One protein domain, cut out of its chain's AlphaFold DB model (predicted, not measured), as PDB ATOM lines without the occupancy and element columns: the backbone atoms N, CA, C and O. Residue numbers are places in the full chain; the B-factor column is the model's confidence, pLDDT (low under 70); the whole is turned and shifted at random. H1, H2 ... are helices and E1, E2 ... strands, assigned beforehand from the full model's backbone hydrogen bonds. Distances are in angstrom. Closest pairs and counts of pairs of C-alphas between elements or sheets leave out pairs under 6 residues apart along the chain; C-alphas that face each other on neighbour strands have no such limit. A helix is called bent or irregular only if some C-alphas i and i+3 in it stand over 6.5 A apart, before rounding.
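What this domain is: This is residues 25 to 125 of the 130 residues of an uncharacterized protein of Bacteroidetes bacterium (UniProt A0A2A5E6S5). A two-stranded hairpin, E1 and E2, runs along one side of a long helix, H2, and at the far end of H2 three shorter helices, H3, H4 and H5, gather into a head. A short helix, H1, lies by itself beyond the other end of H2, away from the other helices, so that H1 and the head lie at opposite ends of the longest axis. The 101 printed residues include two named strands and five named helices, in the order E1, E2, H1, H2, H3, H4, H5; the sheet has the order E1, E2 and is antiparallel, and the class is mostly helix. The whole is only just loose, close to compact, with a radius of gyration of the C-alphas of 15.5 A, and the C-alphas span 44 by 30 by 19 A along their three main axes.

How they stand to each other: E1, residues 25 to 31, and E2, residues 34 to 41, are antiparallel neighbours and form a hairpin, with 151 degrees between their directions. N 25 and O 40 are 2.8 A apart and N 31 and O 34 are 3.0 A apart, both within hydrogen-bond range. H2, residues 59 to 76, has 18 pairs of C-alphas within 8 A with E2, the closest being those of Trp 40 and Asn 59 at 5.3 A. With E1 it has 5 such pairs, the closest being Leu 29 and Ala 66 at 7.1 A. H1, residues 46 to 52, touches no helix, and H1 and H2 are apart. With its residues 72 to 76 alone, H2 touches H5, residues 113 to 123; their closest C-alphas, those of Val 75 and Lys 117, are 5.9 A apart. The two run opposite ways at a shallow tilt of 32 degrees, only just short of steep. With residues 71 to 75 alone, H2 touches H3, residues 82 to 94, and H3 touches H2 with residues 84 to 88 alone; the closest C-alphas are those of Leu 74 and Ile 84, 6.6 A apart, and the two helices run opposite ways at a steep tilt of 47 degrees. H4, residues 96 to 106, touches H5 at a steep tilt of 61 degrees, opposite ways, the closest C-alphas being those of Ala 101 and Val 123 at 5.2 A. H3 and H4 touch only at the corner by their link, about perpendicular at 75 degrees, with the C-alphas of Val 92 and Phe 98 closest at 4.9 A. H3 and H5 are close but not clearly touching, the C-alphas of Glu 85 and Ile 113 being 7.1 A apart. H2 and H4 are apart. In H1, H2, H3 and H4 every O i to N i+4 pair is within hydrogen-bond range; in H5 5 of 7 are.

Where its parts are: E1 starts with C-alpha 25 at (155.209, 166.045, 106.117) and is 20.1 A long; E2 measures 23.1 A from first to last C-alpha. H1 measures 9.8 A. H2 runs 25.6 A, from C-alpha 59 at (149.471, 157.398, 107.368) to C-alpha 76 at (149.879, 161.035, 132.693). H3 is 18.0 A long and H4 15.3 A. H5 is 12.0 A long and irregular, with C-alphas 118 and 121 8.3 A apart, and ends at C-alpha 123 at (145.116, 150.002, 127.244).

The domain as a whole: The two C-alphas farthest apart, those of Lys 51 and Gly 80, are 47.5 A apart. The printed part, residues 25 to 125, has no cut. The links H1 to H2 and H4 to H5 are short, the others tight. The mean pLDDT of the printed part is 95.2, and no printed residue is under 70.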
ATOM      1  N   PHE A  25     155.613 164.758 105.574       93.44
ATOM      2  CA  PHE A  25     155.209 166.045 106.117       93.44
ATOM      3  C   PHE A  25     154.815 165.869 107.572       93.44
ATOM      4  O   PHE A  25     154.105 164.928 107.928       93.44
ATOM      5  N   GLU A  26     155.242 166.805 108.407       95.94
ATOM      6  CA  GLU A  26     154.860 166.812 109.809       95.94
ATOM      7  C   GLU A  26     153.428 167.340 109.957       95.94
ATOM      8  O   GLU A  26     153.099 168.448 109.535       95.94
ATOM      9  N   HIS A  27     152.575 166.544 110.588       95.69
ATOM     10  CA  HIS A  27     151.239 166.922 111.019       95.69
ATOM     11  C   HIS A  27     151.181 166.975 112.542       95.69
ATOM     12  O   HIS A  27     151.981 166.357 113.244       95.69
ATOM     13  N   LYS A  28     150.203 167.714 113.068       96.62
ATOM     14  CA  LYS A  28     150.003 167.899 114.504       96.62
ATOM     15  C   LYS A  28     148.586 167.492 114.885       96.62
ATOM     16  O   LYS A  28     147.620 168.010 114.332       96.62
ATOM     17  N   LEU A  29     148.478 166.586 115.849       96.12
ATOM     18  CA  LEU A  29     147.247 166.291 116.568       96.12
ATOM     19  C   LEU A  29     147.288 167.041 117.899       96.12
ATOM     20  O   LEU A  29     148.293 166.965 118.603       96.12
ATOM     21  N   SER A  30     146.225 167.758 118.251       96.69
ATOM     22  CA  SER A  30     146.166 168.531 119.493       96.69
ATOM     23  C   SER A  30     144.834 168.377 120.210       96.69
ATOM     24  O   SER A  30     143.789 168.304 119.565       96.69
ATOM     25  N   PHE A  31     144.884 168.393 121.539       96.94
ATOM     26  CA  PHE A  31     143.724 168.486 122.418       96.94
ATOM     27  C   PHE A  31     144.113 169.273 123.671       96.94
ATOM     28  O   PHE A  31     145.107 168.940 124.320       96.94
ATOM     29  N   GLU A  32     143.345 170.318 123.992       93.62
ATOM     30  CA  GLU A  32     143.701 171.299 125.027       93.62
ATOM     31  C   GLU A  32     145.152 171.795 124.830       93.62
ATOM     32  O   GLU A  32     145.525 172.203 123.727       93.62
ATOM     33  N   ASN A  33     145.994 171.723 125.864       93.31
ATOM     34  CA  ASN A  33     147.393 172.164 125.819       93.31
ATOM     35  C   ASN A  33     148.375 171.080 125.334       93.31
ATOM     36  O   ASN A  33     149.587 171.302 125.335       93.31
ATOM     37  N   TYR A  34     147.879 169.913 124.916       95.62
ATOM     38  CA  TYR A  34     148.703 168.777 124.510       95.62
ATOM     39  C   TYR A  34     148.733 168.638 122.999       95.62
ATOM     40  O   TYR A  34     147.727 168.831 122.309       95.62
ATOM     41  N   ALA A  35     149.899 168.271 122.474       96.25
ATOM     42  CA  ALA A  35     150.040 168.022 121.057       96.25
ATOM     43  C   ALA A  35     151.095 166.976 120.732       96.25
ATOM     44  O   ALA A  35     152.214 167.019 121.240       96.25
ATOM     45  N   ILE A  36     150.746 166.102 119.793       97.50
ATOM     46  CA  ILE A  36     151.620 165.074 119.246       97.50
ATOM     47  C   ILE A  36     151.829 165.344 117.764       97.50
ATOM     48  O   ILE A  36     150.881 165.570 117.010       97.50
ATOM     49  N   LYS A  37     153.091 165.311 117.351       96.81
ATOM     50  CA  LYS A  37     153.490 165.391 115.949       96.81
ATOM     51  C   LYS A  37     153.544 163.995 115.342       96.81
ATOM     52  O   LYS A  37     153.902 163.039 116.030       96.81
ATOM     53  N   TYR A  38     153.190 163.878 114.068       96.19
ATOM     54  CA  TYR A  38     153.280 162.624 113.331       96.19
ATOM     55  C   TYR A  38     153.482 162.861 111.839       96.19
ATOM     56  O   TYR A  38     153.064 163.886 111.303       96.19
ATOM     57  N   ASP A  39     154.090 161.888 111.171       94.25
ATOM     58  CA  ASP A  39     154.380 161.979 109.745       94.25
ATOM     59  C   ASP A  39     153.182 161.550 108.893       94.25
ATOM     60  O   ASP A  39     152.587 160.484 109.103       94.25
ATOM     61  N   TRP A  40     152.894 162.353 107.871       94.25
ATOM     62  CA  TRP A  40     151.997 162.036 106.765       94.25
ATOM     63  C   TRP A  40     152.771 162.044 105.450       94.25
ATOM     64  O   TRP A  40     153.555 162.950 105.192       94.25
ATOM     65  N   ARG A  41     152.545 161.053 104.594       93.12
ATOM     66  CA  ARG A  41     153.241 160.889 103.312       93.12
ATOM     67  C   ARG A  41     152.264 160.905 102.142       93.12
ATOM     68  O   ARG A  41     151.119 160.484 102.299       93.12
ATOM     69  N   ILE A  42     152.682 161.393 100.974       91.81
ATOM     70  CA  ILE A  42     151.794 161.548  99.799       91.81
ATOM     71  C   ILE A  42     151.230 160.197  99.364       91.81
ATOM     72  O   ILE A  42     150.036 160.074  99.097       91.81
ATOM     73  N   PHE A  43     152.094 159.188  99.305       92.94
ATOM     74  CA  PHE A  43     151.782 157.870  98.773       92.94
ATOM     75  C   PHE A  43     151.609 156.818  99.868       92.94
ATOM     76  O   PHE A  43     151.669 155.632  99.567       92.94
ATOM     77  N   ASP A  44     151.362 157.223 101.116       92.19
ATOM     78  CA  ASP A  44     150.994 156.318 102.214       92.19
ATOM     79  C   ASP A  44     152.009 155.182 102.471       92.19
ATOM     80  O   ASP A  44     151.644 154.045 102.780       92.19
ATOM     81  N   ASN A  45     153.307 155.452 102.283       89.62
ATOM     82  CA  ASN A  45     154.366 154.441 102.295       89.62
ATOM     83  C   ASN A  45     154.119 153.287 101.306       89.62
ATOM     84  O   ASN A  45     154.620 152.182 101.509       89.62
ATOM     85  N   SER A  46     153.368 153.507 100.224       89.94
ATOM     86  CA  SER A  46     153.001 152.471  99.251       89.94
ATOM     87  C   SER A  46     154.230 151.807  98.633       89.94
ATOM     88  O   SER A  46     154.287 150.580  98.593       89.94
ATOM     89  N   TYR A  47     155.248 152.580  98.235       89.69
ATOM     90  CA  TYR A  47     156.487 152.010  97.697       89.69
ATOM     91  C   TYR A  47     157.233 151.163  98.741       89.69
ATOM     92  O   TYR A  47     157.672 150.047  98.453       89.69
ATOM     93  N   CYS A  48     157.323 151.659  99.977       89.12
ATOM     94  CA  CYS A  48     157.928 150.942 101.098       89.12
ATOM     95  C   CYS A  48     157.186 149.627 101.381       89.12
ATOM     96  O   CYS A  48     157.807 148.569 101.473       89.12
ATOM     97  N   ASN A  49     155.854 149.671 101.440       90.00
ATOM     98  CA  ASN A  49     154.998 148.508 101.650       90.00
ATOM     99  C   ASN A  49     155.090 147.506 100.499       90.00
ATOM    100  O   ASN A  49     155.163 146.309 100.756       90.00
ATOM    101  N   PHE A  50     155.165 147.970  99.252       89.31
ATOM    102  CA  PHE A  50     155.404 147.107  98.099       89.31
ATOM    103  C   PHE A  50     156.754 146.383  98.210       89.31
ATOM    104  O   PHE A  50     156.811 145.165  98.061       89.31
ATOM    105  N   LYS A  51     157.835 147.108  98.528       90.75
ATOM    106  CA  LYS A  51     159.189 146.539  98.622       90.75
ATOM    107  C   LYS A  51     159.351 145.579  99.805       90.75
ATOM    108  O   LYS A  51     160.104 144.616  99.712       90.75
ATOM    109  N   THR A  52     158.698 145.876 100.925       87.94
ATOM    110  CA  THR A  52     158.856 145.123 102.178       87.94
ATOM    111  C   THR A  52     157.753 144.097 102.414       87.94
ATOM    112  O   THR A  52     157.867 143.322 103.347       87.94
ATOM    113  N   GLY A  53     156.696 144.048 101.602       84.81
ATOM    114  CA  GLY A  53     155.565 143.145 101.840       84.81
ATOM    115  C   GLY A  53     154.627 143.601 102.964       84.81
ATOM    116  O   GLY A  53     153.985 142.770 103.598       84.81
ATOM    117  N   GLY A  54     154.522 144.911 103.209       83.75
ATOM    118  CA  GLY A  54     153.597 145.481 104.198       83.75
ATOM    119  C   GLY A  54     154.220 145.841 105.552       83.75
ATOM    120  O   GLY A  54     153.488 146.101 106.506       83.75
ATOM    121  N   HIS A  55     155.552 145.877 105.656       87.25
ATOM    122  CA  HIS A  55     156.265 146.222 106.891       87.25
ATOM    123  C   HIS A  55     156.557 147.728 107.012       87.25
ATOM    124  O   HIS A  55     157.581 148.120 107.570       87.25
ATOM    125  N   CYS A  56     155.674 148.590 106.498       89.81
ATOM    126  CA  CYS A  56     155.763 150.038 106.674       89.81
ATOM    127  C   CYS A  56     154.416 150.606 107.131       89.81
ATOM    128  O   CYS A  56     153.352 150.269 106.612       89.81
ATOM    129  N   PHE A  57     154.441 151.496 108.121       91.69
ATOM    130  CA  PHE A  57     153.211 152.080 108.639       91.69
ATOM    131  C   PHE A  57     152.534 152.957 107.589       91.69
ATOM    132  O   PHE A  57     153.172 153.808 106.977       91.69
ATOM    133  N   THR A  58     151.225 152.787 107.433       93.50
ATOM    134  CA  THR A  58     150.399 153.748 106.695       93.50
ATOM    135  C   THR A  58     150.272 155.046 107.496       93.50
ATOM    136  O   THR A  58     150.368 155.054 108.725       93.50
ATOM    137  N   ASN A  59     149.957 156.140 106.824       94.75
ATOM    138  CA  ASN A  59     149.471 157.398 107.368       94.75
ATOM    139  C   ASN A  59     148.356 157.190 108.392       94.75
ATOM    140  O   ASN A  59     148.352 157.825 109.447       94.75
ATOM    141  N   LYS A  60     147.418 156.275 108.110       93.81
ATOM    142  CA  LYS A  60     146.349 155.931 109.053       93.81
ATOM    143  C   LYS A  60     146.934 155.341 110.333       93.81
ATOM    144  O   LYS A  60     146.547 155.755 111.421       93.81
ATOM    145  N   THR A  61     147.891 154.421 110.220       94.62
ATOM    146  CA  THR A  61     148.562 153.840 111.386       94.62
ATOM    147  C   THR A  61     149.401 154.867 112.146       94.62
ATOM    148  O   THR A  61     149.338 154.892 113.372       94.62
ATOM    149  N   ASN A  62     150.124 155.751 111.449       95.00
ATOM    150  CA  ASN A  62     150.873 156.850 112.066       95.00
ATOM    151  C   ASN A  62     149.947 157.770 112.862       95.00
ATOM    152  O   ASN A  62     150.210 158.032 114.035       95.00
ATOM    153  N   LYS A  63     148.827 158.191 112.260       96.44
ATOM    154  CA  LYS A  63     147.813 159.009 112.930       96.44
ATOM    155  C   LYS A  63     147.262 158.306 114.169       96.44
ATOM    156  O   LYS A  63     147.246 158.897 115.241       96.44
ATOM    157  N   THR A  64     146.876 157.036 114.060       96.00
ATOM    158  CA  THR A  64     146.367 156.274 115.210       96.00
ATOM    159  C   THR A  64     147.421 156.107 116.310       96.00
ATOM    160  O   THR A  64     147.098 156.202 117.490       96.00
ATOM    161  N   ASN A  65     148.696 155.909 115.964       96.81
ATOM    162  CA  ASN A  65     149.786 155.875 116.943       96.81
ATOM    163  C   ASN A  65     150.026 157.237 117.614       96.81
ATOM    164  O   ASN A  65     150.389 157.268 118.790       96.81
ATOM    165  N   ALA A  66     149.782 158.340 116.905       97.69
ATOM    166  CA  ALA A  66     149.824 159.689 117.458       97.69
ATOM    167  C   ALA A  66     148.649 159.967 118.409       97.69
ATOM    168  O   ALA A  66     148.856 160.511 119.488       97.69
ATOM    169  N   GLU A  67     147.434 159.537 118.051       97.94
ATOM    170  CA  GLU A  67     146.247 159.588 118.920       97.94
ATOM    171  C   GLU A  67     146.485 158.812 120.221       97.94
ATOM    172  O   GLU A  67     146.261 159.326 121.311       97.94
ATOM    173  N   ILE A  68     147.031 157.600 120.116       97.94
ATOM    174  CA  ILE A  68     147.421 156.775 121.266       97.94
ATOM    175  C   ILE A  68     148.413 157.500 122.179       97.94
ATOM    176  O   ILE A  68     148.258 157.468 123.399       97.94
ATOM    177  N   GLU A  69     149.432 158.135 121.602       98.06
ATOM    178  CA  GLU A  69     150.415 158.899 122.371       98.06
ATOM    179  C   GLU A  69     149.773 160.109 123.057       98.06
ATOM    180  O   GLU A  69     150.058 160.373 124.224       98.06
ATOM    181  N   LEU A  70     148.844 160.789 122.380       98.19
ATOM    182  CA  LEU A  70     148.097 161.898 122.961       98.19
ATOM    183  C   LEU A  70     147.302 161.419 124.179       98.19
ATOM    184  O   LEU A  70     147.418 162.008 125.248       98.19
ATOM    185  N   TYR A  71     146.565 160.312 124.068       98.06
ATOM    186  CA  TYR A  71     145.800 159.762 125.192       98.06
ATOM    187  C   TYR A  71     146.698 159.355 126.364       98.06
ATOM    188  O   TYR A  71     146.360 159.615 127.517       98.06
ATOM    189  N   ARG A  72     147.876 158.781 126.095       97.75
ATOM    190  CA  ARG A  72     148.867 158.484 127.143       97.75
ATOM    191  C   ARG A  72     149.325 159.751 127.858       97.75
ATOM    192  O   ARG A  72     149.351 159.759 129.087       97.75
ATOM    193  N   GLN A  73     149.643 160.812 127.116       97.06
ATOM    194  CA  GLN A  73     150.017 162.096 127.711       97.06
ATOM    195  C   GLN A  73     148.878 162.695 128.537       97.06
ATOM    196  O   GLN A  73     149.124 163.157 129.649       97.06
ATOM    197  N   LEU A  74     147.641 162.631 128.043       97.69
ATOM    198  CA  LEU A  74     146.463 163.093 128.774       97.69
ATOM    199  C   LEU A  74     146.279 162.339 130.098       97.69
ATOM    200  O   LEU A  74     146.053 162.966 131.126       97.69
ATOM    201  N   VAL A  75     146.446 161.012 130.111       97.44
ATOM    202  CA  VAL A  75     146.367 160.211 131.348       97.44
ATOM    203  C   VAL A  75     147.476 160.578 132.335       97.44
ATOM    204  O   VAL A  75     147.221 160.693 133.535       97.44
ATOM    205  N   VAL A  76     148.712 160.726 131.848       95.69
ATOM    206  CA  VAL A  76     149.879 161.035 132.693       95.69
ATOM    207  C   VAL A  76     149.727 162.394 133.362       95.69
ATOM    208  O   VAL A  76     150.012 162.515 134.550       95.69
ATOM    209  N   ASN A  77     149.250 163.386 132.619       95.38
ATOM    210  CA  ASN A  77     149.151 164.759 133.097       95.38
ATOM    211  C   ASN A  77     147.762 165.110 133.656       95.38
ATOM    212  O   ASN A  77     147.504 166.269 133.968       95.38
ATOM    213  N   TYR A  78     146.868 164.127 133.809       96.38
ATOM    214  CA  TYR A  78     145.544 164.369 134.369       96.38
ATOM    215  C   TYR A  78     145.627 164.816 135.837       96.38
ATOM    216  O   TYR A  78     146.073 164.068 136.720       96.38
ATOM    217  N   ASN A  79     145.114 166.021 136.069       94.94
ATOM    218  CA  ASN A  79     145.137 166.818 137.298       94.94
ATOM    219  C   ASN A  79     143.717 167.191 137.794       94.94
ATOM    220  O   ASN A  79     143.584 168.101 138.606       94.94
ATOM    221  N   GLY A  80     142.669 166.515 137.305       94.44
ATOM    222  CA  GLY A  80     141.268 166.805 137.653       94.44
ATOM    223  C   GLY A  80     140.477 167.574 136.588       94.44
ATOM    224  O   GLY A  80     139.311 167.887 136.803       94.44
ATOM    225  N   GLU A  81     141.076 167.884 135.434       96.31
ATOM    226  CA  GLU A  81     140.392 168.560 134.325       96.31
ATOM    227  C   GLU A  81     139.269 167.700 133.706       96.31
ATOM    228  O   GLU A  81     139.523 166.703 133.025       96.31
ATOM    229  N   GLU A  82     138.013 168.129 133.881       96.38
ATOM    230  CA  GLU A  82     136.814 167.380 133.468       96.38
ATOM    231  C   GLU A  82     136.808 167.019 131.974       96.38
ATOM    232  O   GLU A  82     136.471 165.897 131.600       96.38
ATOM    233  N   LYS A  83     137.242 167.933 131.100       96.75
ATOM    234  CA  LYS A  83     137.286 167.683 129.650       96.75
ATOM    235  C   LYS A  83     138.250 166.561 129.269       96.75
ATOM    236  O   LYS A  83     137.961 165.786 128.358       96.75
ATOM    237  N   ILE A  84     139.392 166.473 129.952       97.56
ATOM    238  CA  ILE A  84     140.371 165.403 129.731       97.56
ATOM    239  C   ILE A  84     139.772 164.072 130.180       97.56
ATOM    240  O   ILE A  84     139.868 163.078 129.461       97.56
ATOM    241  N   GLU A  85     139.110 164.051 131.335       97.75
ATOM    242  CA  GLU A  85     138.430 162.857 131.829       97.75
ATOM    243  C   GLU A  85     137.326 162.383 130.880       97.75
ATOM    244  O   GLU A  85     137.292 161.203 130.528       97.75
ATOM    245  N   GLN A  86     136.463 163.292 130.422       97.69
ATOM    246  CA  GLN A  86     135.400 162.983 129.465       97.69
ATOM    247  C   GLN A  86     135.973 162.406 128.165       97.69
ATOM    248  O   GLN A  86     135.539 161.335 127.740       97.69
ATOM    249  N   MET A  87     136.998 163.048 127.589       97.31
ATOM    250  CA  MET A  87     137.683 162.565 126.383       97.31
ATOM    251  C   MET A  87     138.252 161.153 126.578       97.31
ATOM    252  O   MET A  87     138.044 160.276 125.741       97.31
ATOM    253  N   LEU A  88     138.948 160.901 127.691       98.06
ATOM    254  CA  LEU A  88     139.545 159.593 127.970       98.06
ATOM    255  C   LEU A  88     138.482 158.502 128.142       98.06
ATOM    256  O   LEU A  88     138.616 157.427 127.554       98.06
ATOM    257  N   LYS A  89     137.415 158.774 128.903       98.19
ATOM    258  CA  LYS A  89     136.297 157.834 129.079       98.19
ATOM    259  C   LYS A  89     135.604 157.541 127.753       98.19
ATOM    260  O   LYS A  89     135.332 156.383 127.441       98.19
ATOM    261  N   GLU A  90     135.350 158.576 126.959       97.88
ATOM    262  CA  GLU A  90     134.730 158.445 125.646       97.88
ATOM    263  C   GLU A  90     135.576 157.577 124.712       97.88
ATOM    264  O   GLU A  90     135.064 156.624 124.125       97.88
ATOM    265  N   VAL A  91     136.872 157.870 124.596       97.31
ATOM    266  CA  VAL A  91     137.788 157.146 123.708       97.31
ATOM    267  C   VAL A  91     137.903 155.676 124.097       97.31
ATOM    268  O   VAL A  91     137.881 154.816 123.211       97.31
ATOM    269  N   VAL A  92     138.007 155.379 125.397       97.88
ATOM    270  CA  VAL A  92     138.064 153.997 125.891       97.88
ATOM    271  C   VAL A  92     136.780 153.254 125.529       97.88
ATOM    272  O   VAL A  92     136.862 152.197 124.912       97.88
ATOM    273  N   ASN A  93     135.611 153.841 125.797       96.94
ATOM    274  CA  ASN A  93     134.316 153.196 125.556       96.94
ATOM    275  C   ASN A  93     133.962 153.055 124.066       96.94
ATOM    276  O   ASN A  93     133.316 152.088 123.668       96.94
ATOM    277  N   LYS A  94     134.351 154.021 123.224       96.00
ATOM    278  CA  LYS A  94     134.015 154.018 121.788       96.00
ATOM    279  C   LYS A  94     134.979 153.191 120.941       96.00
ATOM    280  O   LYS A  94     134.648 152.839 119.810       96.00
ATOM    281  N   THR A  95     136.159 152.866 121.463       96.06
ATOM    282  CA  THR A  95     137.159 152.089 120.729       96.06
ATOM    283  C   THR A  95     137.196 150.662 121.257       96.06
ATOM    284  O   THR A  95     137.788 150.412 122.300       96.06
ATOM    285  N   TYR A  96     136.661 149.706 120.490       94.88
ATOM    286  CA  TYR A  96     136.587 148.283 120.870       94.88
ATOM    287  C   TYR A  96     137.888 147.722 121.471       94.88
ATOM    288  O   TYR A  96     137.873 147.038 122.489       94.88
ATOM    289  N   ARG A  97     139.041 148.056 120.876       95.19
ATOM    290  CA  ARG A  97     140.350 147.612 121.374       95.19
ATOM    291  C   ARG A  97     140.667 148.148 122.777       95.19
ATOM    292  O   ARG A  97     141.277 147.432 123.564       95.19
ATOM    293  N   PHE A  98     140.315 149.399 123.060       97.19
ATOM    294  CA  PHE A  98     140.578 150.029 124.352       97.19
ATOM    295  C   PHE A  98     139.591 149.550 125.411       97.19
ATOM    296  O   PHE A  98     140.030 149.208 126.504       97.19
ATOM    297  N   ASP A  99     138.306 149.445 125.066       97.31
ATOM    298  CA  ASP A  99     137.266 148.884 125.934       97.31
ATOM    299  C   ASP A  99     137.611 147.455 126.377       97.31
ATOM    300  O   ASP A  99     137.642 147.160 127.574       97.31
ATOM    301  N   MET A 100     137.972 146.575 125.435       96.62
ATOM    302  CA  MET A 100     138.394 145.212 125.774       96.62
ATOM    303  C   MET A 100     139.623 145.199 126.679       96.62
ATOM    304  O   MET A 100     139.588 144.589 127.743       96.62
ATOM    305  N   ALA A 101     140.696 145.902 126.299       97.00
ATOM    306  CA  ALA A 101     141.922 145.917 127.094       97.00
ATOM    307  C   ALA A 101     141.670 146.451 128.514       97.00
ATOM    308  O   ALA A 101     142.164 145.894 129.492       97.00
ATOM    309  N   TYR A 102     140.876 147.515 128.642       98.00
ATOM    310  CA  TYR A 102     140.531 148.098 129.931       98.00
ATOM    311  C   TYR A 102     139.680 147.148 130.783       98.00
ATOM    312  O   TYR A 102     139.999 146.911 131.952       98.00
ATOM    313  N   SER A 103     138.620 146.578 130.208       97.00
ATOM    314  CA  SER A 103     137.694 145.707 130.935       97.00
ATOM    315  C   SER A 103     138.328 144.381 131.354       97.00
ATOM    316  O   SER A 103     138.069 143.895 132.456       97.00
ATOM    317  N   GLU A 104     139.241 143.830 130.554       97.12
ATOM    318  CA  GLU A 104     140.013 142.641 130.921       97.12
ATOM    319  C   GLU A 104     140.943 142.891 132.117       97.12
ATOM    320  O   GLU A 104     141.057 142.022 132.992       97.12
ATOM    321  N   LEU A 105     141.575 144.069 132.174       97.00
ATOM    322  CA  LEU A 105     142.537 144.450 133.216       97.00
ATOM    323  C   LEU A 105     141.876 144.887 134.528       97.00
ATOM    324  O   LEU A 105     142.444 144.673 135.600       97.00
ATOM    325  N   THR A 106     140.693 145.499 134.458       96.56
ATOM    326  CA  THR A 106     140.001 146.078 135.625       96.56
ATOM    327  C   THR A 106     138.801 145.265 136.100       96.56
ATOM    328  O   THR A 106     138.324 145.480 137.209       96.56
ATOM    329  N   LYS A 107     138.319 144.315 135.289       95.19
ATOM    330  CA  LYS A 107     137.086 143.542 135.524       95.19
ATOM    331  C   LYS A 107     135.822 144.407 135.621       95.19
ATOM    332  O   LYS A 107     134.815 143.967 136.168       95.19
ATOM    333  N   THR A 108     135.849 145.614 135.054       93.44
ATOM    334  CA  THR A 108     134.705 146.530 134.980       93.44
ATOM    335  C   THR A 108     134.669 147.254 133.635       93.44
ATOM    336  O   THR A 108     135.684 147.381 132.956       93.44
ATOM    337  N   ARG A 109     133.488 147.738 133.241       89.94
ATOM    338  CA  ARG A 109     133.315 148.653 132.098       89.94
ATOM    339  C   ARG A 109     133.205 150.116 132.522       89.94
ATOM    340  O   ARG A 109     133.168 150.998 131.673       89.94
ATOM    341  N   ASN A 110     133.145 150.386 133.826       94.94
ATOM    342  CA  ASN A 110     133.198 151.754 134.315       94.94
ATOM    343  C   ASN A 110     134.643 152.256 134.237       94.94
ATOM    344  O   ASN A 110     135.535 151.725 134.907       94.94
ATOM    345  N   VAL A 111     134.880 153.247 133.382       96.19
ATOM    346  CA  VAL A 111     136.221 153.784 133.153       96.19
ATOM    347  C   VAL A 111     136.583 154.755 134.273       96.19
ATOM    348  O   VAL A 111     135.962 155.803 134.428       96.19
ATOM    349  N   GLU A 112     137.618 154.409 135.028       96.88
ATOM    350  CA  GLU A 112     138.161 155.175 136.146       96.88
ATOM    351  C   GLU A 112     139.571 155.649 135.798       96.88
ATOM    352  O   GLU A 112     140.407 154.878 135.312       96.88
ATOM    353  N   ILE A 113     139.859 156.926 136.058       96.94
ATOM    354  CA  ILE A 113     141.137 157.521 135.658       96.94
ATOM    355  C   ILE A 113     142.321 156.893 136.404       96.94
ATOM    356  O   ILE A 113     143.362 156.669 135.790       96.94
ATOM    357  N   ASP A 114     142.174 156.529 137.676       96.06
ATOM    358  CA  ASP A 114     143.252 155.882 138.436       96.06
ATOM    359  C   ASP A 114     143.615 154.505 137.864       96.06
ATOM    360  O   ASP A 114     144.795 154.166 137.706       96.06
ATOM    361  N   SER A 115     142.605 153.743 137.441       97.19
ATOM    362  CA  SER A 115     142.799 152.486 136.719       97.19
ATOM    363  C   SER A 115     143.484 152.712 135.366       97.19
ATOM    364  O   SER A 115     144.421 151.988 135.018       97.19
ATOM    365  N   LEU A 116     143.100 153.758 134.622       97.19
ATOM    366  CA  LEU A 116     143.798 154.139 133.389       97.19
ATOM    367  C   LEU A 116     145.252 154.548 133.644       97.19
ATOM    368  O   LEU A 116     146.131 154.122 132.901       97.19
ATOM    369  N   LYS A 117     145.549 155.310 134.703       96.88
ATOM    370  CA  LYS A 117     146.923 155.695 135.074       96.88
ATOM    371  C   LYS A 117     147.808 154.473 135.306       96.88
ATOM    372  O   LYS A 117     148.953 154.453 134.829       96.88
ATOM    373  N   LYS A 118     147.262 153.454 135.977       97.44
ATOM    374  CA  LYS A 118     147.927 152.172 136.244       97.44
ATOM    375  C   LYS A 118     148.170 151.359 134.968       97.44
ATOM    376  O   LYS A 118     149.260 150.818 134.799       97.44
ATOM    377  N   TYR A 119     147.192 151.293 134.065       97.75
ATOM    378  CA  TYR A 119     147.212 150.378 132.914       97.75
ATOM    379  C   TYR A 119     147.424 151.043 131.542       97.75
ATOM    380  O   TYR A 119     147.337 150.364 130.518       97.75
ATOM    381  N   LYS A 120     147.737 152.346 131.487       96.81
ATOM    382  CA  LYS A 120     147.839 153.147 130.248       96.81
ATOM    383  C   LYS A 120     148.663 152.510 129.131       96.81
ATOM    384  O   LYS A 120     148.274 152.597 127.971       96.81
ATOM    385  N   GLU A 121     149.770 151.848 129.461       96.69
ATOM    386  CA  GLU A 121     150.653 151.231 128.465       96.69
ATOM    387  C   GLU A 121     150.001 150.037 127.760       96.69
ATOM    388  O   GLU A 121     150.262 149.795 126.578       96.69
ATOM    389  N   LEU A 122     149.132 149.321 128.475       97.12
ATOM    390  CA  LEU A 122     148.410 148.152 127.981       97.12
ATOM    391  C   LEU A 122     147.127 148.561 127.255       97.12
ATOM    392  O   LEU A 122     146.872 148.075 126.156       97.12
ATOM    393  N   VAL A 123     146.361 149.490 127.838       97.44
ATOM    394  CA  VAL A 123     145.116 150.002 127.244       97.44
ATOM    395  C   VAL A 123     145.424 150.757 125.954       97.44
ATOM    396  O   VAL A 123     144.939 150.405 124.883       97.44
ATOM    397  N   PHE A 124     146.312 151.748 126.013       97.50
ATOM    398  CA  PHE A 124     146.685 152.563 124.862       97.50
ATOM    399  C   PHE A 124     147.924 151.993 124.170       97.50
ATOM    400  O   PHE A 124     148.928 152.676 124.027       97.50
ATOM    401  N   ARG A 125     147.919 150.724 123.758       95.94
ATOM    402  CA  ARG A 125     149.086 150.119 123.089       95.94
ATOM    403  C   ARG A 125     149.210 150.567 121.625       95.94
ATOM    404  O   ARG A 125     148.264 150.414 120.844       95.94
TER     405      ARG A 125